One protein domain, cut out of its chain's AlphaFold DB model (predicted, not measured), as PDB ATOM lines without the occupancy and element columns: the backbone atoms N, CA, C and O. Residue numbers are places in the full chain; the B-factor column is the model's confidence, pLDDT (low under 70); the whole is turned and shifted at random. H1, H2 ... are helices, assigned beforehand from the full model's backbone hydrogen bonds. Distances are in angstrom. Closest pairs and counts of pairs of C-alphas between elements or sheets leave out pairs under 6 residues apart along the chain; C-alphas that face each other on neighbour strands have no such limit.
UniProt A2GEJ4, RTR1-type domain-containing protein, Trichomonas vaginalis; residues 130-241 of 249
ATOM      1  N   ARG A 130     254.495 289.182 217.745       87.25
ATOM      2  CA  ARG A 130     254.124 288.188 218.765       87.25
ATOM      3  C   ARG A 130     252.763 287.549 218.490       87.25
ATOM      4  O   ARG A 130     252.642 286.331 218.542       87.25
ATOM      5  N   ASP A 131     251.753 288.369 218.217       88.69
ATOM      6  CA  ASP A 131     250.382 287.879 218.079       88.69
ATOM      7  C   ASP A 131     250.212 287.057 216.790       88.69
ATOM      8  O   ASP A 131     249.508 286.053 216.799       88.69
ATOM      9  N   LEU A 132     250.951 287.399 215.728       91.00
ATOM     10  CA  LEU A 132     251.028 286.600 214.500       91.00
ATOM     11  C   LEU A 132     251.698 285.245 214.739       91.00
ATOM     12  O   LEU A 132     251.186 284.222 214.298       91.00
ATOM     13  N   LEU A 133     252.823 285.219 215.458       90.44
ATOM     14  CA  LEU A 133     253.524 283.971 215.780       90.44
ATOM     15  C   LEU A 133     252.672 283.054 216.662       90.44
ATOM     16  O   LEU A 133     252.637 281.851 216.432       90.44
ATOM     17  N   ASN A 134     251.968 283.617 217.646       87.94
ATOM     18  CA  ASN A 134     251.063 282.855 218.501       87.94
ATOM     19  C   ASN A 134     249.880 282.284 217.707       87.94
ATOM     20  O   ASN A 134     249.487 281.147 217.942       87.94
ATOM     21  N   GLU A 135     249.335 283.045 216.755       90.00
ATOM     22  CA  GLU A 135     248.283 282.549 215.866       90.00
ATOM     23  C   GLU A 135     248.801 281.393 214.997       90.00
ATOM     24  O   GLU A 135     248.186 280.327 214.985       90.00
ATOM     25  N   ILE A 136     249.966 281.541 214.356       89.69
ATOM     26  CA  ILE A 136     250.580 280.483 213.530       89.69
ATOM     27  C   ILE A 136     250.897 279.233 214.365       89.69
ATOM     28  O   ILE A 136     250.690 278.115 213.900       89.69
ATOM     29  N   GLU A 137     251.336 279.391 215.615       88.62
ATOM     30  CA  GLU A 137     251.562 278.267 216.533       88.62
ATOM     31  C   GLU A 137     250.286 277.457 216.795       88.62
ATOM     32  O   GLU A 137     250.349 276.241 216.958       88.62
ATOM     33  N   THR A 138     249.110 278.087 216.753       87.88
ATOM     34  CA  THR A 138     247.832 277.367 216.891       87.88
ATOM     35  C   THR A 138     247.439 276.584 215.634       87.88
ATOM     36  O   THR A 138     246.527 275.752 215.693       87.88
ATOM     37  N   TRP A 139     248.085 276.849 214.493       89.06
ATOM     38  CA  TRP A 139     247.797 276.162 213.231       89.06
ATOM     39  C   TRP A 139     248.441 274.778 213.170       89.06
ATOM     40  O   TRP A 139     247.978 273.933 212.402       89.06
ATOM     41  N   VAL A 140     249.485 274.543 213.964       83.31
ATOM     42  CA  VAL A 140     250.269 273.302 213.990       83.31
ATOM     43  C   VAL A 140     249.931 272.441 215.216       83.31
ATOM     44  O   VAL A 140     249.222 272.867 216.125       83.31
ATOM     45  N   GLY A 141     250.405 271.190 215.246       67.38
ATOM     46  CA  GLY A 141     250.242 270.291 216.404       67.38
ATOM     47  C   GLY A 141     248.937 269.480 216.445       67.38
ATOM     48  O   GLY A 141     248.675 268.777 217.422       67.38
ATOM     49  N   GLY A 142     248.120 269.542 215.392       66.75
ATOM     50  CA  GLY A 142     247.007 268.609 215.194       66.75
ATOM     51  C   GLY A 142     247.481 267.210 214.787       66.75
ATOM     52  O   GLY A 142     248.579 267.044 214.259       66.75
ATOM     53  N   LEU A 143     246.640 266.190 215.003       62.25
ATOM     54  CA  LEU A 143     246.890 264.861 214.438       62.25
ATOM     55  C   LEU A 143     246.901 264.957 212.906       62.25
ATOM     56  O   LEU A 143     245.944 265.506 212.348       62.25
ATOM     57  N   PRO A 144     247.936 264.424 212.230       64.69
ATOM     58  CA  PRO A 144     248.030 264.544 210.791       64.69
ATOM     59  C   PRO A 144     246.858 263.839 210.101       64.69
ATOM     60  O   PRO A 144     246.523 262.696 210.417       64.69
ATOM     61  N   VAL A 145     246.226 264.527 209.156       63.78
ATOM     62  CA  VAL A 145     245.102 264.021 208.360       63.78
ATOM     63  C   VAL A 145     245.634 263.480 207.034       63.78
ATOM     64  O   VAL A 145     246.586 264.017 206.464       63.78
ATOM     65  N   THR A 146     245.029 262.404 206.524       62.62
ATOM     66  CA  THR A 146     245.410 261.856 205.219       62.62
ATOM     67  C   THR A 146     245.159 262.866 204.090       62.62
ATOM     68  O   THR A 146     244.155 263.586 204.105       62.62
ATOM     69  N   PRO A 147     246.037 262.902 203.067       59.00
ATOM     70  CA  PRO A 147     245.947 263.842 201.946       59.00
ATOM     71  C   PRO A 147     244.772 263.563 200.994       59.00
ATOM     72  O   PRO A 147     244.608 264.264 200.000       59.00
ATOM     73  N   ASP A 148     243.940 262.556 201.282       60.53
ATOM     74  CA  ASP A 148     242.730 262.249 200.508       60.53
ATOM     75  C   ASP A 148     241.706 263.397 200.573       60.53
ATOM     76  O   ASP A 148     240.831 263.519 199.714       60.53
ATOM     77  N   ARG A 149     241.828 264.269 201.583       66.12
ATOM     78  CA  ARG A 149     241.165 265.573 201.617       66.12
ATOM     79  C   ARG A 149     242.030 266.601 200.888       66.12
ATOM     80  O   ARG A 149     243.162 266.847 201.284       66.12
ATOM     81  N   GLY A 150     241.476 267.225 199.848       79.19
ATOM     82  CA  GLY A 150     242.086 268.399 199.217       79.19
ATOM     83  C   GLY A 150     242.153 269.609 200.159       79.19
ATOM     84  O   GLY A 150     241.523 269.618 201.219       79.19
ATOM     85  N   MET A 151     242.906 270.636 199.756       88.31
ATOM     86  CA  MET A 151     243.007 271.902 200.491       88.31
ATOM     87  C   MET A 151     241.650 272.621 200.530       88.31
ATOM     88  O   MET A 151     240.913 272.629 199.544       88.31
ATOM     89  N   ASN A 152     241.316 273.227 201.672       90.69
ATOM     90  CA  ASN A 152     240.165 274.128 201.785       90.69
ATOM     91  C   ASN A 152     240.511 275.550 201.304       90.69
ATOM     92  O   ASN A 152     241.679 275.875 201.107       90.69
ATOM     93  N   ASP A 153     239.513 276.429 201.196       93.69
ATOM     94  CA  ASP A 153     239.691 277.797 200.682       93.69
ATOM     95  C   ASP A 153     240.764 278.613 201.424       93.69
ATOM     96  O   ASP A 153     241.482 279.401 200.811       93.69
ATOM     97  N   LYS A 154     240.910 278.441 202.746       93.00
ATOM     98  CA  LYS A 154     241.947 279.154 203.513       93.00
ATOM     99  C   LYS A 154     243.339 278.627 203.180       93.00
ATOM    100  O   LYS A 154     244.266 279.412 203.015       93.00
ATOM    101  N   GLN A 155     243.478 277.309 203.076       92.81
ATOM    102  CA  GLN A 155     244.734 276.646 202.728       92.81
ATOM    103  C   GLN A 155     245.134 276.948 201.278       92.81
ATOM    104  O   GLN A 155     246.306 277.185 201.011       92.81
ATOM    105  N   GLU A 156     244.163 277.030 200.367       94.56
ATOM    106  CA  GLU A 156     244.376 277.453 198.980       94.56
ATOM    107  C   GLU A 156     244.876 278.901 198.901       94.56
ATOM    108  O   GLU A 156     245.895 279.170 198.271       94.56
ATOM    109  N   ARG A 157     244.245 279.833 199.626       95.25
ATOM    110  CA  ARG A 157     244.716 281.228 199.687       95.25
ATOM    111  C   ARG A 157     246.091 281.366 200.340       95.25
ATOM    112  O   ARG A 157     246.873 282.226 199.943       95.25
ATOM    113  N   LEU A 158     246.398 280.529 201.332       94.81
ATOM    114  CA  LEU A 158     247.730 280.473 201.932       94.81
ATOM    115  C   LEU A 158     248.766 279.967 200.920       94.81
ATOM    116  O   LEU A 158     249.846 280.539 200.809       94.81
ATOM    117  N   PHE A 159     248.428 278.932 200.148       95.25
ATOM    118  CA  PHE A 159     249.278 278.422 199.075       95.25
ATOM    119  C   PHE A 159     249.541 279.492 198.007       95.25
ATOM    120  O   PHE A 159     250.680 279.662 197.576       95.25
ATOM    121  N   GLU A 160     248.512 280.242 197.607       95.19
ATOM    122  CA  GLU A 160     248.642 281.357 196.664       95.19
ATOM    123  C   GLU A 160     249.579 282.448 197.189       95.19
ATOM    124  O   GLU A 160     250.468 282.873 196.449       95.19
ATOM    125  N   LEU A 161     249.434 282.853 198.458       95.19
ATOM    126  CA  LEU A 161     250.336 283.806 199.113       95.19
ATOM    127  C   LEU A 161     251.791 283.331 199.019       95.19
ATOM    128  O   LEU A 161     252.621 284.027 198.432       95.19
ATOM    129  N   VAL A 162     252.076 282.127 199.521       94.62
ATOM    130  CA  VAL A 162     253.434 281.562 199.536       94.62
ATOM    131  C   VAL A 162     254.008 281.492 198.126       94.62
ATOM    132  O   VAL A 162     255.132 281.926 197.879       94.62
ATOM    133  N   ASN A 163     253.232 280.985 197.170       94.50
ATOM    134  CA  ASN A 163     253.708 280.816 195.806       94.50
ATOM    135  C   ASN A 163     253.933 282.164 195.099       94.50
ATOM    136  O   ASN A 163     254.885 282.289 194.333       94.50
ATOM    137  N   SER A 164     253.105 283.178 195.375       93.88
ATOM    138  CA  SER A 164     253.300 284.533 194.844       93.88
ATOM    139  C   SER A 164     254.582 285.184 195.364       93.88
ATOM    140  O   SER A 164     255.322 285.776 194.579       93.88
ATOM    141  N   THR A 165     254.904 285.007 196.649       91.94
ATOM    142  CA  THR A 165     256.165 285.487 197.214       91.94
ATOM    143  C   THR A 165     257.351 284.763 196.581       91.94
ATOM    144  O   THR A 165     258.310 285.409 196.165       91.94
ATOM    145  N   LEU A 166     257.304 283.434 196.452       90.81
ATOM    146  CA  LEU A 166     258.415 282.658 195.883       90.81
ATOM    147  C   LEU A 166     258.694 283.001 194.412       90.81
ATOM    148  O   LEU A 166     259.845 282.959 193.980       90.81
ATOM    149  N   GLN A 167     257.675 283.404 193.650       89.88
ATOM    150  CA  GLN A 167     257.864 283.850 192.266       89.88
ATOM    151  C   GLN A 167     258.749 285.096 192.156       89.88
ATOM    152  O   GLN A 167     259.419 285.262 191.142       89.88
ATOM    153  N   SER A 168     258.812 285.941 193.192       85.06
ATOM    154  CA  SER A 168     259.696 287.119 193.203       85.06
ATOM    155  C   SER A 168     261.192 286.770 193.165       85.06
ATOM    156  O   SER A 168     262.013 287.619 192.828       85.06
ATOM    157  N   ILE A 169     261.536 285.515 193.471       84.44
ATOM    158  CA  ILE A 169     262.896 284.963 193.466       84.44
ATOM    159  C   ILE A 169     263.029 283.791 192.478       84.44
ATOM    160  O   ILE A 169     263.831 282.879 192.687       84.44
ATOM    161  N   ASP A 170     262.201 283.780 191.428       85.00
ATOM    162  CA  ASP A 170     262.182 282.763 190.366       85.00
ATOM    163  C   ASP A 170     262.003 281.316 190.872       85.00
ATOM    164  O   ASP A 170     262.452 280.349 190.250       85.00
ATOM    165  N   THR A 171     261.322 281.149 192.008       87.12
ATOM    166  CA  THR A 171     261.041 279.851 192.638       87.12
ATOM    167  C   THR A 171     259.529 279.641 192.775       87.12
ATOM    168  O   THR A 171     258.734 280.569 192.647       87.12
ATOM    169  N   GLY A 172     259.077 278.407 193.000       86.00
ATOM    170  CA  GLY A 172     257.661 278.146 193.236       86.00
ATOM    171  C   GLY A 172     257.370 276.726 193.695       86.00
ATOM    172  O   GLY A 172     258.159 275.802 193.489       86.00
ATOM    173  N   LEU A 173     256.197 276.555 194.294       88.06
ATOM    174  CA  LEU A 173     255.688 275.270 194.746       88.06
ATOM    175  C   LEU A 173     254.750 274.674 193.698       88.06
ATOM    176  O   LEU A 173     253.847 275.327 193.174       88.06
ATOM    177  N   LYS A 174     254.932 273.384 193.415       88.69
ATOM    178  CA  LYS A 174     253.966 272.595 192.643       88.69
ATOM    179  C   LYS A 174     253.010 271.909 193.614       88.69
ATOM    180  O   LYS A 174     253.454 271.413 194.644       88.69
ATOM    181  N   LYS A 175     251.723 271.811 193.264       87.62
ATOM    182  CA  LYS A 175     250.716 271.058 194.037       87.62
ATOM    183  C   LYS A 175     250.955 269.544 193.939       87.62
ATOM    184  O   LYS A 175     250.249 268.831 193.232       87.62
ATOM    185  N   THR A 176     252.001 269.060 194.597       87.50
ATOM    186  CA  THR A 176     252.278 267.632 194.780       87.50
ATOM    187  C   THR A 176     251.554 267.118 196.025       87.50
ATOM    188  O   THR A 176     251.121 267.905 196.864       87.50
ATOM    189  N   ASN A 177     251.449 265.796 196.188       85.31
ATOM    190  CA  ASN A 177     250.820 265.214 197.381       85.31
ATOM    191  C   ASN A 177     251.526 265.613 198.685       85.31
ATOM    192  O   ASN A 177     250.852 265.774 199.694       85.31
ATOM    193  N   ALA A 178     252.850 265.799 198.660       83.94
ATOM    194  CA  ALA A 178     253.616 266.243 199.824       83.94
ATOM    195  C   ALA A 178     253.260 267.682 200.219       83.94
ATOM    196  O   ALA A 178     253.029 267.966 201.391       83.94
ATOM    197  N   VAL A 179     253.131 268.571 199.230       87.06
ATOM    198  CA  VAL A 179     252.704 269.958 199.454       87.06
ATOM    199  C   VAL A 179     251.264 269.994 199.958       87.06
ATOM    200  O   VAL A 179     250.988 270.615 200.975       87.06
ATOM    201  N   ILE A 180     250.346 269.274 199.307       87.50
ATOM    202  CA  ILE A 180     248.947 269.195 199.753       87.50
ATOM    203  C   ILE A 180     248.875 268.674 201.190       87.50
ATOM    204  O   ILE A 180     248.187 269.266 202.013       87.50
ATOM    205  N   TYR A 181     249.623 267.616 201.510       87.19
ATOM    206  CA  TYR A 181     249.702 267.077 202.863       87.19
ATOM    207  C   TYR A 181     250.166 268.135 203.870       87.19
ATOM    208  O   TYR A 181     249.535 268.291 204.911       87.19
ATOM    209  N   PHE A 182     251.214 268.901 203.560       88.56
ATOM    210  CA  PHE A 182     251.700 269.954 204.451       88.56
ATOM    211  C   PHE A 182     250.612 270.999 204.747       88.56
ATOM    212  O   PHE A 182     250.300 271.267 205.905       88.56
ATOM    213  N   PHE A 183     249.965 271.529 203.705       90.44
ATOM    214  CA  PHE A 183     248.934 272.559 203.852       90.44
ATOM    215  C   PHE A 183     247.645 272.043 204.506       90.44
ATOM    216  O   PHE A 183     247.036 272.761 205.297       90.44
ATOM    217  N   VAL A 184     247.225 270.807 204.225       88.38
ATOM    218  CA  VAL A 184     246.033 270.196 204.846       88.38
ATOM    219  C   VAL A 184     246.204 270.046 206.359       88.38
ATOM    220  O   VAL A 184     245.225 270.166 207.097       88.38
ATOM    221  N   ASN A 185     247.442 269.849 206.817       86.12
ATOM    222  CA  ASN A 185     247.785 269.738 208.232       86.12
ATOM    223  C   ASN A 185     247.945 271.087 208.949       86.12
ATOM    224  O   ASN A 185     248.114 271.106 210.167       86.12
ATOM    225  N   LEU A 186     247.808 272.206 208.232       89.06
ATOM    226  CA  LEU A 186     247.678 273.529 208.834       89.06
ATOM    227  C   LEU A 186     246.215 273.821 209.162       89.06
ATOM    228  O   LEU A 186     245.360 273.977 208.278       89.06
ATOM    229  N   ARG A 187     245.924 273.971 210.453       87.19
ATOM    230  CA  ARG A 187     244.621 274.409 210.951       87.19
ATOM    231  C   ARG A 187     244.541 275.937 210.974       87.19
ATOM    232  O   ARG A 187     244.588 276.559 212.028       87.19
ATOM    233  N   VAL A 188     244.376 276.535 209.797       87.19
ATOM    234  CA  VAL A 188     244.305 277.997 209.645       87.19
ATOM    235  C   VAL A 188     243.015 278.552 210.275       87.19
ATOM    236  O   VAL A 188     241.932 278.498 209.673       87.19
ATOM    237  N   ASN A 189     243.118 279.083 211.498       84.06
ATOM    238  CA  ASN A 189     241.985 279.651 212.232       84.06
ATOM    239  C   ASN A 189     241.682 281.069 211.727       84.06
ATOM    240  O   ASN A 189     240.600 281.273 211.164       84.06
ATOM    241  N   ASP A 190     242.643 281.993 211.802       87.56
ATOM    242  CA  ASP A 190     242.521 283.349 211.259       87.56
ATOM    243  C   ASP A 190     243.592 283.672 210.202       87.56
ATOM    244  O   ASP A 190     244.704 284.109 210.491       87.56
ATOM    245  N   LEU A 191     243.229 283.491 208.926       91.38
ATOM    246  CA  LEU A 191     244.100 283.851 207.804       91.38
ATOM    247  C   LEU A 191     244.224 285.375 207.625       91.38
ATOM    248  O   LEU A 191     245.207 285.833 207.044       91.38
ATOM    249  N   ALA A 192     243.239 286.160 208.076       91.06
ATOM    250  CA  ALA A 192     243.221 287.602 207.841       91.06
ATOM    251  C   ALA A 192     244.398 288.283 208.543       91.06
ATOM    252  O   ALA A 192     245.058 289.112 207.925       91.06
ATOM    253  N   MET A 193     244.749 287.842 209.757       90.75
ATOM    254  CA  MET A 193     245.924 288.347 210.473       90.75
ATOM    255  C   MET A 193     247.202 288.268 209.625       90.75
ATOM    256  O   MET A 193     247.927 289.254 209.513       90.75
ATOM    257  N   LEU A 194     247.459 287.127 208.977       91.88
ATOM    258  CA  LEU A 194     248.624 286.967 208.100       91.88
ATOM    259  C   LEU A 194     248.508 287.818 206.825       91.88
ATOM    260  O   LEU A 194     249.492 288.403 206.377       91.88
ATOM    261  N   LEU A 195     247.316 287.892 206.229       92.25
ATOM    262  CA  LEU A 195     247.086 288.667 205.005       92.25
ATOM    263  C   LEU A 195     247.152 290.184 205.222       92.25
ATOM    264  O   LEU A 195     247.488 290.898 204.279       92.25
ATOM    265  N   ASP A 196     246.895 290.664 206.433       93.00
ATOM    266  CA  ASP A 196     246.966 292.082 206.798       93.00
ATOM    267  C   ASP A 196     248.349 292.487 207.343       93.00
ATOM    268  O   ASP A 196     248.640 293.677 207.468       93.00
ATOM    269  N   ALA A 197     249.228 291.517 207.622       92.44
ATOM    270  CA  ALA A 197     250.601 291.767 208.054       92.44
ATOM    271  C   ALA A 197     251.420 292.532 206.995       92.44
ATOM    272  O   ALA A 197     251.083 292.563 205.804       92.44
ATOM    273  N   ASP A 198     252.530 293.142 207.414       92.75
ATOM    274  CA  ASP A 198     253.448 293.781 206.471       92.75
ATOM    275  C   ASP A 198     254.132 292.761 205.544       92.75
ATOM    276  O   ASP A 198     254.140 291.549 205.785       92.75
ATOM    277  N   GLN A 199     254.687 293.273 204.443       91.44
ATOM    278  CA  GLN A 199     255.280 292.435 203.407       91.44
ATOM    279  C   GLN A 199     256.500 291.657 203.913       91.44
ATOM    280  O   GLN A 199     256.646 290.493 203.558       91.44
ATOM    281  N   ASN A 200     257.316 292.245 204.795       91.44
ATOM    282  CA  ASN A 200     258.514 291.581 205.308       91.44
ATOM    283  C   ASN A 200     258.133 290.325 206.103       91.44
ATOM    284  O   ASN A 200     258.770 289.285 205.948       91.44
ATOM    285  N   PHE A 201     257.065 290.392 206.907       93.12
ATOM    286  CA  PHE A 201     256.556 289.221 207.625       93.12
ATOM    287  C   PHE A 201     256.000 288.151 206.683       93.12
ATOM    288  O   PHE A 201     256.303 286.970 206.852       93.12
ATOM    289  N   LYS A 202     255.208 288.543 205.677       93.62
ATOM    290  CA  LYS A 202     254.662 287.604 204.681       93.62
ATOM    291  C   LYS A 202     255.765 286.904 203.901       93.62
ATOM    292  O   LYS A 202     255.668 285.699 203.657       93.62
ATOM    293  N   ASP A 203     256.812 287.639 203.551       92.81
ATOM    294  CA  ASP A 203     257.951 287.088 202.834       92.81
ATOM    295  C   ASP A 203     258.726 286.108 203.713       92.81
ATOM    296  O   ASP A 203     258.974 284.973 203.302       92.81
ATOM    297  N   ALA A 204     258.998 286.494 204.962       92.62
ATOM    298  CA  ALA A 204     259.660 285.627 205.925       92.62
ATOM    299  C   ALA A 204     258.873 284.341 206.201       92.62
ATOM    300  O   ALA A 204     259.446 283.251 206.216       92.62
ATOM    301  N   PHE A 205     257.556 284.453 206.365       94.56
ATOM    302  CA  PHE A 205     256.672 283.309 206.541       94.56
ATOM    303  C   PHE A 205     256.689 282.377 205.322       94.56
ATOM    304  O   PHE A 205     256.802 281.160 205.467       94.56
ATOM    305  N   SER A 206     256.628 282.938 204.114       94.75
ATOM    306  CA  SER A 206     256.625 282.160 202.871       94.75
ATOM    307  C   SER A 206     257.947 281.433 202.637       94.75
ATOM    308  O   SER A 206     257.949 280.280 202.199       94.75
ATOM    309  N   PHE A 207     259.071 282.074 202.961       93.00
ATOM    310  CA  PHE A 207     260.391 281.450 202.905       93.00
ATOM    311  C   PHE A 207     260.534 280.340 203.941       93.00
ATOM    312  O   PHE A 207     261.009 279.266 203.586       93.00
ATOM    313  N   ALA A 208     260.044 280.551 205.165       93.00
ATOM    314  CA  ALA A 208     260.079 279.533 206.211       93.00
ATOM    315  C   ALA A 208     259.243 278.308 205.818       93.00
ATOM    316  O   ALA A 208     259.715 277.182 205.910       93.00
ATOM    317  N   MET A 209     258.033 278.517 205.286       93.00
ATOM    318  CA  MET A 209     257.214 277.428 204.751       93.00
ATOM    319  C   MET A 209     257.943 276.648 203.652       93.00
ATOM    320  O   MET A 209     257.921 275.418 203.646       93.00
ATOM    321  N   PHE A 210     258.574 277.349 202.710       91.62
ATOM    322  CA  PHE A 210     259.321 276.712 201.629       91.62
ATOM    323  C   PHE A 210     260.518 275.907 202.145       91.62
ATOM    324  O   PHE A 210     260.695 274.760 201.727       91.62
ATOM    325  N   GLU A 211     261.301 276.476 203.064       90.94
ATOM    326  CA  GLU A 211     262.447 275.821 203.696       90.94
ATOM    327  C   GLU A 211     262.010 274.567 204.457       90.94
ATOM    328  O   GLU A 211     262.522 273.488 204.165       90.94
ATOM    329  N   THR A 212     260.991 274.648 205.318       89.25
ATOM    330  CA  THR A 212     260.467 273.477 206.045       89.25
ATOM    331  C   THR A 212     259.968 272.380 205.093       89.25
ATOM    332  O   THR A 212     260.187 271.195 205.338       89.25
ATOM    333  N   MET A 213     259.324 272.731 203.973       85.88
ATOM    334  CA  MET A 213     258.803 271.733 203.026       85.88
ATOM    335  C   MET A 213     259.877 271.068 202.156       85.88
ATOM    336  O   MET A 213     259.699 269.925 201.734       85.88
ATOM    337  N   THR A 214     260.940 271.791 201.808       83.56
ATOM    338  CA  THR A 214     261.918 271.350 200.794       83.56
ATOM    339  C   THR A 214     263.292 271.024 201.369       83.56
ATOM    340  O   THR A 214     264.089 270.371 200.698       83.56
ATOM    341  N   GLY A 215     263.578 271.478 202.589       82.44
ATOM    342  CA  GLY A 215     264.903 271.451 203.205       82.44
ATOM    343  C   GLY A 215     265.906 272.418 202.565       82.44
ATOM    344  O   GLY A 215     267.097 272.338 202.862       82.44
ATOM    345  N   GLN A 216     265.470 273.295 201.655       84.88
ATOM    346  CA  GLN A 216     266.339 274.278 201.017       84.88
ATOM    347  C   GLN A 216     266.488 275.514 201.910       84.88
ATOM    348  O   GLN A 216     265.509 276.209 202.152       84.88
ATOM    349  N   ASP A 217     267.719 275.807 202.340       85.19
ATOM    350  CA  ASP A 217     268.042 276.972 203.174       85.19
ATOM    351  C   ASP A 217     267.692 278.294 202.471       85.19
ATOM    352  O   ASP A 217     268.186 278.595 201.375       85.19
ATOM    353  N   MET A 218     266.848 279.091 203.124       87.50
ATOM    354  CA  MET A 218     266.388 280.397 202.657       87.50
ATOM    355  C   MET A 218     266.980 281.564 203.457       87.50
ATOM    356  O   MET A 218     266.664 282.722 203.161       87.50
ATOM    357  N   SER A 219     267.889 281.306 204.404       84.38
ATOM    358  CA  SER A 219     268.503 282.324 205.271       84.38
ATOM    359  C   SER A 219     269.111 283.485 204.475       84.38
ATOM    360  O   SER A 219     268.914 284.646 204.825       84.38
ATOM    361  N   HIS A 220     269.762 283.204 203.342       85.06
ATOM    362  CA  HIS A 220     270.352 284.247 202.495       85.06
ATOM    363  C   HIS A 220     269.316 285.186 201.848       85.06
ATOM    364  O   HIS A 220     269.610 286.346 201.562       85.06
ATOM    365  N   ASN A 221     268.100 284.699 201.588       85.12
ATOM    366  CA  ASN A 221     267.017 285.535 201.068       85.12
ATOM    367  C   ASN A 221     266.396 286.380 202.185       85.12
ATOM    368  O   ASN A 221     266.043 287.529 201.939       85.12
ATOM    369  N   ILE A 222     266.345 285.854 203.414       82.75
ATOM    370  CA  ILE A 222     265.908 286.602 204.601       82.75
ATOM    371  C   ILE A 222     266.853 287.753 204.922       82.75
ATOM    372  O   ILE A 222     266.380 288.843 205.205       82.75
ATOM    373  N   GLU A 223     268.169 287.561 204.818       81.19
ATOM    374  CA  GLU A 223     269.154 288.632 205.048       81.19
ATOM    375  C   GLU A 223     268.980 289.839 204.111       81.19
ATOM    376  O   GLU A 223     269.447 290.936 204.415       81.19
ATOM    377  N   LYS A 224     268.324 289.647 202.959       81.38
ATOM    378  CA  LYS A 224     268.024 290.719 201.998       81.38
ATOM    379  C   LYS A 224     266.740 291.475 202.328       81.38
ATOM    380  O   LYS A 224     266.506 292.534 201.748       81.38
ATOM    381  N   ILE A 225     265.917 290.939 203.223       78.38
ATOM    382  CA  ILE A 225     264.697 291.566 203.720       78.38
ATOM    383  C   ILE A 225     265.044 292.221 205.057       78.38
ATOM    384  O   ILE A 225     265.763 291.645 205.870       78.38
ATOM    385  N   ASP A 226     264.537 293.428 205.307       77.19
ATOM    386  CA  ASP A 226     264.676 294.090 206.612       77.19
ATOM    387  C   ASP A 226     263.758 293.411 207.648       77.19
ATOM    388  O   ASP A 226     262.713 293.933 208.048       77.19
ATOM    389  N   PHE A 227     264.096 292.168 207.998       82.88
ATOM    390  CA  PHE A 227     263.332 291.296 208.877       82.88
ATOM    391  C   PHE A 227     264.243 290.620 209.903       82.88
ATOM    392  O   PHE A 227     265.361 290.194 209.618       82.88
ATOM    393  N   SER A 228     263.750 290.498 211.135       83.44
ATOM    394  CA  SER A 228     264.499 289.877 212.226       83.44
ATOM    395  C   SER A 228     264.718 288.385 211.961       83.44
ATOM    396  O   SER A 228     263.769 287.600 211.934       83.44
ATOM    397  N   TYR A 229     265.984 287.973 211.863       83.12
ATOM    398  CA  TYR A 229     266.348 286.563 211.699       83.12
ATOM    399  C   TYR A 229     265.890 285.684 212.877       83.12
ATOM    400  O   TYR A 229     265.568 284.515 212.693       83.12
ATOM    401  N   ASN A 230     265.783 286.242 214.089       83.75
ATOM    402  CA  ASN A 230     265.225 285.509 215.232       83.75
ATOM    403  C   ASN A 230     263.736 285.210 215.031       83.75
ATOM    404  O   ASN A 230     263.301 284.091 215.273       83.75
ATOM    405  N   THR A 231     262.978 286.181 214.514       86.25
ATOM    406  CA  THR A 231     261.563 285.984 214.178       86.25
ATOM    407  C   THR A 231     261.414 284.933 213.081       86.25
ATOM    408  O   THR A 231     260.519 284.101 213.146       86.25
ATOM    409  N   TYR A 232     262.315 284.927 212.095       88.75
ATOM    410  CA  TYR A 232     262.350 283.893 211.062       88.75
ATOM    411  C   TYR A 232     262.569 282.488 211.648       88.75
ATOM    412  O   TYR A 232     261.819 281.564 211.338       88.75
ATOM    413  N   LYS A 233     263.534 282.337 212.565       85.50
ATOM    414  CA  LYS A 233     263.766 281.070 213.277       85.50
ATOM    415  C   LYS A 233     262.577 280.626 214.120       85.50
ATOM    416  O   LYS A 233     262.313 279.427 214.190       85.50
ATOM    417  N   ASP A 234     261.869 281.561 214.749       87.62
ATOM    418  CA  ASP A 234     260.650 281.239 215.492       87.62
ATOM    419  C   ASP A 234     259.584 280.655 214.556       87.62
ATOM    420  O   ASP A 234     258.953 279.661 214.906       87.62
ATOM    421  N   ILE A 235     259.423 281.217 213.350       92.00
ATOM    422  CA  ILE A 235     258.491 280.686 212.343       92.00
ATOM    423  C   ILE A 235     258.903 279.269 211.926       92.00
ATOM    424  O   ILE A 235     258.059 278.377 211.957       92.00
ATOM    425  N   LEU A 236     260.180 279.042 211.592       89.25
ATOM    426  CA  LEU A 236     260.689 277.704 211.254       89.25
ATOM    427  C   LEU A 236     260.413 276.698 212.376       89.25
ATOM    428  O   LEU A 236     259.831 275.648 212.141       89.25
ATOM    429  N   THR A 237     260.736 277.067 213.616       87.19
ATOM    430  CA  THR A 237     260.536 276.202 214.788       87.19
ATOM    431  C   THR A 237     259.067 275.822 214.971       87.19
ATOM    432  O   THR A 237     258.765 274.693 215.351       87.19
ATOM    433  N   ILE A 238     258.143 276.750 214.703       87.94
ATOM    434  CA  ILE A 238     256.704 276.478 214.750       87.94
ATOM    435  C   ILE A 238     256.296 275.520 213.619       87.94
ATOM    436  O   ILE A 238     255.567 274.560 213.862       87.94
ATOM    437  N   LEU A 239     256.746 275.765 212.388       88.12
ATOM    438  CA  LEU A 239     256.341 274.989 211.212       88.12
ATOM    439  C   LEU A 239     256.936 273.572 211.187       88.12
ATOM    440  O   LEU A 239     256.254 272.643 210.752       88.12
ATOM    441  N   ASP A 240     258.144 273.384 211.716       84.62
ATOM    442  CA  ASP A 240     258.843 272.091 211.796       84.62
ATOM    443  C   ASP A 240     258.141 271.075 212.718       84.62
ATOM    444  O   ASP A 240     258.466 269.887 212.716       84.62
ATOM    445  N   VAL A 241     257.136 271.509 213.489       83.00
ATOM    446  CA  VAL A 241     256.260 270.620 214.270       83.00
ATOM    447  C   VAL A 241     255.405 269.729 213.360       83.00
ATOM    448  O   VAL A 241     254.949 268.666 213.791       83.00
TER     449      VAL A 241
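This is residues 130 to 241 of the 249 residues of the protein "RTR1-type domain-containing protein" of Trichomonas vaginalis (UniProt A2GEJ4). The longest helix, H5, makes the core, with H2 crossing it on one side and H7 packing slantwise on the other. H1 runs beside H7, H3 packs on H2, and H4 and H6 are short pieces around this core. The 112 printed residues hold seven named helices, H1 to H7 in chain order, and no named strand: all helix, mostly crossed packing. It is compact, with a radius of gyration of the C-alphas of 13.1 A and spans of 38 by 30 by 23 A.

Start at H5, residues 199 to 214, a hub together with H7, residues 229 to 239. They touch at a steep tilt of 49 degrees; their closest C-alphas, Ala 208 and Leu 236, are 5.4 A apart. Residues 161 to 166 of H2, residues 153 to 167, touch H5 about perpendicular, at 85 degrees; look at C-alphas Val 162 and Ser 206, the closest, 4.7 A apart. H1, residues 130 to 137, touches H7 at a shallow tilt of 28 degrees, the same way, closest at C-alphas Glu 137 and Ile 238, 5.7 A. H3, residues 177 to 184, only just touches H2, with 3 pairs of C-alphas within 8 A, closest at Phe 183 and Gln 155, 6.0 A. H4, residues 191 to 196, is close to but not clearly touching H1, H2 and H5. H6, residues 219 to 222, only just touches H5, with 3 pairs, closest at C-alphas Ile 222 and Ala 204, 6.5 A. Every O i to N i+4 pair is within hydrogen-bond range in H1, H2, H3, H4, H5 and H7; H6 is too short for one.

Find C-alpha 199 at (255.280, 292.435, 203.407); H5 runs 22.3 A from there. H2 measures 20.9 A and H7 15.3 A, ending at (256.341, 274.989, 211.212).

The printed part has no cut. The link from H1 to H2 is long; within it, residues 141 to 149 are under pLDDT 70.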